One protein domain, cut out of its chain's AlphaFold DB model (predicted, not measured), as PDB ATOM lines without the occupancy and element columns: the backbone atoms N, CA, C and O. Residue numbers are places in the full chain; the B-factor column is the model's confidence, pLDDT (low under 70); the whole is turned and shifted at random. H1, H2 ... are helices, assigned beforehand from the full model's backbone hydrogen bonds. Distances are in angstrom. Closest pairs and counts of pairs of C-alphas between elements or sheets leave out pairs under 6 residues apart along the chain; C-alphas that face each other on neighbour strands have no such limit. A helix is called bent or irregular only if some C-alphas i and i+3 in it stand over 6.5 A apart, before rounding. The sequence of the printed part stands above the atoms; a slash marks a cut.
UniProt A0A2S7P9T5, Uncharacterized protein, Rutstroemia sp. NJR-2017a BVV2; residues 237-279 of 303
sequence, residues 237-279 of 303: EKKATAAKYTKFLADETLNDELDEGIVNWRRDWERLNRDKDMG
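This is residues 237 to 279 of the 303 residues of an uncharacterized protein of Rutstroemia sp. NJR-2017a BVV2 (UniProt A0A2S7P9T5). One long helix, H2, meets a shorter helix, H1, near their ends in an open V, with a tight link, residues 250 and 251, at the corner. Neither helix folds back on the other, and the two arms stretch away from the corner. The printed part has 43 residues with two named helices, H1 then H2 along the chain, and no named strand; its class is all helix. It is extended, with a radius of gyration of the C-alphas of 17.2 A, and its C-alphas span 54 by 20 by 6 A.

H2, the longest helix, has 27 residues, Glu 252 to Met 278. It measures 38.6 A from C-alpha 252 at (-37.667, -10.647, 43.552) to C-alpha 278 at (-76.224, -9.840, 42.338). H1 has 13 residues, Glu 237 to Leu 249, and measures 18.4 A from its first C-alpha, at (-26.570, -2.426, 22.970), to its last. Gly 279 follows H2.

H2 and H1 are close but not clearly touching, with 2 pairs of C-alphas within 8 A. Their closest C-alphas, those of Asn 255 and Leu 249, are 7.2 A apart. Their lines stand at a steep tilt of 64 degrees, and they run the same way. Their centres are 28.7 A apart. In H1 and H2 every O i to N i+4 pair is within hydrogen-bond range. Neither helix is bent.

The two C-alphas farthest apart are those of Glu 237 and Gly 279, at 54.2 A. Residues 237 to 279 stand free, with no C-alpha 8 or more residues away along the chain within 10 A. The printed part has no cut. The mean pLDDT of the printed part is 84.5; it is under 70 at residues 253 to 254 and 276 to 279.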
ATOM      1  N   GLU A 237     -25.364  -3.112  22.491       97.75
ATOM      2  CA  GLU A 237     -26.570  -2.426  22.970       97.75
ATOM      3  C   GLU A 237     -27.674  -3.427  23.338       97.75
ATOM      4  O   GLU A 237     -28.175  -3.403  24.460       97.75
ATOM      5  N   LYS A 238     -27.973  -4.387  22.452       97.75
ATOM      6  CA  LYS A 238     -28.966  -5.442  22.708       97.75
ATOM      7  C   LYS A 238     -28.605  -6.302  23.923       97.75
ATOM      8  O   LYS A 238     -29.483  -6.658  24.708       97.75
ATOM      9  N   LYS A 239     -27.322  -6.648  24.094       97.19
ATOM     10  CA  LYS A 239     -26.848  -7.378  25.282       97.19
ATOM     11  C   LYS A 239     -27.007  -6.539  26.549       97.19
ATOM     12  O   LYS A 239     -27.452  -7.067  27.560       97.19
ATOM     13  N   ALA A 240     -26.700  -5.246  26.490       97.25
ATOM     14  CA  ALA A 240     -26.864  -4.337  27.617       97.25
ATOM     15  C   ALA A 240     -28.343  -4.166  27.998       97.25
ATOM     16  O   ALA A 240     -28.670  -4.207  29.181       97.25
ATOM     17  N   THR A 241     -29.253  -4.025  27.027       95.75
ATOM     18  CA  THR A 241     -30.697  -3.970  27.308       95.75
ATOM     19  C   THR A 241     -31.213  -5.290  27.862       95.75
ATOM     20  O   THR A 241     -31.970  -5.277  28.824       95.75
ATOM     21  N   ALA A 242     -30.770  -6.429  27.320       94.31
ATOM     22  CA  ALA A 242     -31.129  -7.740  27.854       94.31
ATOM     23  C   ALA A 242     -30.653  -7.901  29.306       94.31
ATOM     24  O   ALA A 242     -31.445  -8.295  30.151       94.31
ATOM     25  N   ALA A 243     -29.413  -7.507  29.614       93.12
ATOM     26  CA  ALA A 243     -28.871  -7.535  30.972       93.12
ATOM     27  C   ALA A 243     -29.651  -6.630  31.945       93.12
ATOM     28  O   ALA A 243     -29.841  -6.981  33.109       93.12
ATOM     29  N   LYS A 244     -30.139  -5.471  31.474       91.06
ATOM     30  CA  LYS A 244     -31.046  -4.618  32.257       91.06
ATOM     31  C   LYS A 244     -32.355  -5.351  32.558       91.06
ATOM     32  O   LYS A 244     -32.723  -5.424  33.722       91.06
ATOM     33  N   TYR A 245     -33.018  -5.933  31.555       88.56
ATOM     34  CA  TYR A 245     -34.264  -6.686  31.762       88.56
ATOM     35  C   TYR A 245     -34.080  -7.906  32.665       88.56
ATOM     36  O   TYR A 245     -34.913  -8.130  33.530       88.56
ATOM     37  N   THR A 246     -32.985  -8.661  32.536       88.00
ATOM     38  CA  THR A 246     -32.709  -9.775  33.456       88.00
ATOM     39  C   THR A 246     -32.497  -9.288  34.883       88.00
ATOM     40  O   THR A 246     -32.920  -9.963  35.808       88.00
ATOM     41  N   LYS A 247     -31.878  -8.114  35.076       86.94
ATOM     42  CA  LYS A 247     -31.742  -7.509  36.405       86.94
ATOM     43  C   LYS A 247     -33.100  -7.080  36.970       86.94
ATOM     44  O   LYS A 247     -33.338  -7.328  38.139       86.94
ATOM     45  N   PHE A 248     -33.971  -6.485  36.151       81.81
ATOM     46  CA  PHE A 248     -35.346  -6.160  36.552       81.81
ATOM     47  C   PHE A 248     -36.159  -7.415  36.901       81.81
ATOM     48  O   PHE A 248     -36.891  -7.398  37.875       81.81
ATOM     49  N   LEU A 249     -36.007  -8.508  36.146       79.56
ATOM     50  CA  LEU A 249     -36.702  -9.775  36.410       79.56
ATOM     51  C   LEU A 249     -36.147 -10.540  37.618       79.56
ATOM     52  O   LEU A 249     -36.879 -11.317  38.216       79.56
ATOM     53  N   ALA A 250     -34.865 -10.365  37.944       79.06
ATOM     54  CA  ALA A 250     -34.224 -10.986  39.104       79.06
ATOM     55  C   ALA A 250     -34.431 -10.192  40.405       79.06
ATOM     56  O   ALA A 250     -33.989 -10.638  41.461       79.06
ATOM     57  N   ASP A 251     -35.053  -9.014  40.337       83.06
ATOM     58  CA  ASP A 251     -35.450  -8.255  41.515       83.06
ATOM     59  C   ASP A 251     -36.737  -8.867  42.087       83.06
ATOM     60  O   ASP A 251     -37.849  -8.475  41.730       83.06
ATOM     61  N   GLU A 252     -36.568  -9.896  42.924       70.81
ATOM     62  CA  GLU A 252     -37.667 -10.647  43.552       70.81
ATOM     63  C   GLU A 252     -38.633  -9.716  44.297       70.81
ATOM     64  O   GLU A 252     -39.841  -9.898  44.212       70.81
ATOM     65  N   THR A 253     -38.125  -8.642  44.911       69.06
ATOM     66  CA  THR A 253     -38.954  -7.688  45.662       69.06
ATOM     67  C   THR A 253     -39.939  -6.920  44.781       69.06
ATOM     68  O   THR A 253     -41.093  -6.737  45.157       69.06
ATOM     69  N   LEU A 254     -39.516  -6.522  43.577       69.44
ATOM     70  CA  LEU A 254     -40.378  -5.823  42.623       69.44
ATOM     71  C   LEU A 254     -41.421  -6.770  42.009       69.44
ATOM     72  O   LEU A 254     -42.548  -6.357  41.732       69.44
ATOM     73  N   ASN A 255     -41.045  -8.030  41.781       76.38
ATOM     74  CA  ASN A 255     -41.963  -9.040  41.258       76.38
ATOM     75  C   ASN A 255     -43.011  -9.449  42.300       76.38
ATOM     76  O   ASN A 255     -44.183  -9.529  41.943       76.38
ATOM     77  N   ASP A 256     -42.630  -9.625  43.567       80.38
ATOM     78  CA  ASP A 256     -43.559  -9.985  44.644       80.38
ATOM     79  C   ASP A 256     -44.597  -8.872  44.888       80.38
ATOM     80  O   ASP A 256     -45.798  -9.142  44.962       80.38
ATOM     81  N   GLU A 257     -44.167  -7.603  44.924       82.56
ATOM     82  CA  GLU A 257     -45.080  -6.452  45.040       82.56
ATOM     83  C   GLU A 257     -46.041  -6.345  43.842       82.56
ATOM     84  O   GLU A 257     -47.228  -6.031  44.000       82.56
ATOM     85  N   LEU A 258     -45.548  -6.614  42.629       83.75
ATOM     86  CA  LEU A 258     -46.364  -6.607  41.417       83.75
ATOM     87  C   LEU A 258     -47.380  -7.757  41.419       83.75
ATOM     88  O   LEU A 258     -48.546  -7.539  41.078       83.75
ATOM     89  N   ASP A 259     -46.965  -8.954  41.823       87.00
ATOM     90  CA  ASP A 259     -47.822 -10.133  41.905       87.00
ATOM     91  C   ASP A 259     -48.926  -9.945  42.955       87.00
ATOM     92  O   ASP A 259     -50.101 -10.215  42.674       87.00
ATOM     93  N   GLU A 260     -48.602  -9.380  44.122       89.00
ATOM     94  CA  GLU A 260     -49.603  -8.992  45.121       89.00
ATOM     95  C   GLU A 260     -50.580  -7.940  44.578       89.00
ATOM     96  O   GLU A 260     -51.799  -8.068  44.751       89.00
ATOM     97  N   GLY A 261     -50.079  -6.933  43.859       92.00
ATOM     98  CA  GLY A 261     -50.899  -5.925  43.188       92.00
ATOM     99  C   GLY A 261     -51.868  -6.526  42.163       92.00
ATOM    100  O   GLY A 261     -53.051  -6.174  42.150       92.00
ATOM    101  N   ILE A 262     -51.408  -7.481  41.347       88.75
ATOM    102  CA  ILE A 262     -52.228  -8.197  40.358       88.75
ATOM    103  C   ILE A 262     -53.313  -9.031  41.048       88.75
ATOM    104  O   ILE A 262     -54.469  -9.030  40.611       88.75
ATOM    105  N   VAL A 263     -52.967  -9.743  42.123       93.25
ATOM    106  CA  VAL A 263     -53.924 -10.547  42.897       93.25
ATOM    107  C   VAL A 263     -54.980  -9.658  43.552       93.25
ATOM    108  O   VAL A 263     -56.169  -9.987  43.517       93.25
ATOM    109  N   ASN A 264     -54.573  -8.521  44.116       92.50
ATOM    110  CA  ASN A 264     -55.487  -7.563  44.730       92.50
ATOM    111  C   ASN A 264     -56.428  -6.944  43.694       92.50
ATOM    112  O   ASN A 264     -57.643  -7.014  43.871       92.50
ATOM    113  N   TRP A 265     -55.898  -6.456  42.570       94.31
ATOM    114  CA  TRP A 265     -56.713  -5.899  41.488       94.31
ATOM    115  C   TRP A 265     -57.702  -6.923  40.920       94.31
ATOM    116  O   TRP A 265     -58.866  -6.603  40.691       94.31
ATOM    117  N   ARG A 266     -57.276  -8.184  40.759       94.00
ATOM    118  CA  ARG A 266     -58.165  -9.281  40.348       94.00
ATOM    119  C   ARG A 266     -59.290  -9.495  41.354       94.00
ATOM    120  O   ARG A 266     -60.448  -9.595  40.959       94.00
ATOM    121  N   ARG A 267     -58.966  -9.551  42.646       92.19
ATOM    122  CA  ARG A 267     -59.960  -9.738  43.708       92.19
ATOM    123  C   ARG A 267     -60.970  -8.593  43.727       92.19
ATOM    124  O   ARG A 267     -62.164  -8.849  43.872       92.19
ATOM    125  N   ASP A 268     -60.507  -7.361  43.564       91.06
ATOM    126  CA  ASP A 268     -61.362  -6.174  43.528       91.06
ATOM    127  C   ASP A 268     -62.257  -6.166  42.288       91.06
ATOM    128  O   ASP A 268     -63.457  -5.902  42.389       91.06
ATOM    129  N   TRP A 269     -61.716  -6.558  41.133       91.44
ATOM    130  CA  TRP A 269     -62.490  -6.733  39.909       91.44
ATOM    131  C   TRP A 269     -63.553  -7.833  40.050       91.44
ATOM    132  O   TRP A 269     -64.706  -7.625  39.683       91.44
ATOM    133  N   GLU A 270     -63.219  -8.981  40.646       90.56
ATOM    134  CA  GLU A 270     -64.167 -10.072  40.911       90.56
ATOM    135  C   GLU A 270     -65.244  -9.698  41.939       90.56
ATOM    136  O   GLU A 270     -66.365 -10.204  41.868       90.56
ATOM    137  N   ARG A 271     -64.925  -8.856  42.931       85.19
ATOM    138  CA  ARG A 271     -65.923  -8.296  43.860       85.19
ATOM    139  C   ARG A 271     -66.893  -7.394  43.103       85.19
ATOM    140  O   ARG A 271     -68.091  -7.641  43.144       85.19
ATOM    141  N   LEU A 272     -66.367  -6.443  42.328       84.62
ATOM    142  CA  LEU A 272     -67.168  -5.571  41.466       84.62
ATOM    143  C   LEU A 272     -68.034  -6.356  40.474       84.62
ATOM    144  O   LEU A 272     -69.165  -5.962  40.202       84.62
ATOM    145  N   ASN A 273     -67.518  -7.452  39.917       85.69
ATOM    146  CA  ASN A 273     -68.272  -8.276  38.980       85.69
ATOM    147  C   ASN A 273     -69.378  -9.078  39.682       85.69
ATOM    148  O   ASN A 273     -70.500  -9.119  39.191       85.69
ATOM    149  N   ARG A 274     -69.109  -9.635  40.870       82.00
ATOM    150  CA  ARG A 274     -70.137 -10.300  41.690       82.00
ATOM    151  C   ARG A 274     -71.240  -9.346  42.137       82.00
ATOM    152  O   ARG A 274     -72.406  -9.724  42.101       82.00
ATOM    153  N   ASP A 275     -70.899  -8.112  42.500       75.38
ATOM    154  CA  ASP A 275     -71.889  -7.097  42.879       75.38
ATOM    155  C   ASP A 275     -72.781  -6.695  41.689       75.38
ATOM    156  O   ASP A 275     -73.951  -6.361  41.872       75.38
ATOM    157  N   LYS A 276     -72.270  -6.790  40.453       67.75
ATOM    158  CA  LYS A 276     -73.069  -6.616  39.230       67.75
ATOM    159  C   LYS A 276     -73.989  -7.803  38.946       67.75
ATOM    160  O   LYS A 276     -75.132  -7.582  38.555       67.75
ATOM    161  N   ASP A 277     -73.529  -9.029  39.182       61.94
ATOM    162  CA  ASP A 277     -74.336 -10.241  38.980       61.94
ATOM    163  C   ASP A 277     -75.478 -10.335  40.013       61.94
ATOM    164  O   ASP A 277     -76.616 -10.652  39.656       61.94
ATOM    165  N   MET A 278     -75.217  -9.943  41.266       57.19
ATOM    166  CA  MET A 278     -76.224  -9.840  42.338       57.19
ATOM    167  C   MET A 278     -77.137  -8.605  42.204       57.19
ATOM    168  O   MET A 278     -78.202  -8.555  42.812       57.19
ATOM    169  N   GLY A 279     -76.737  -7.606  41.407       56.12
ATOM    170  CA  GLY A 279     -77.512  -6.396  41.112       56.12
ATOM    171  C   GLY A 279     -78.448  -6.512  39.902       56.12
ATOM    172  O   GLY A 279     -79.157  -5.555  39.591       56.12
TER     173      GLY A 279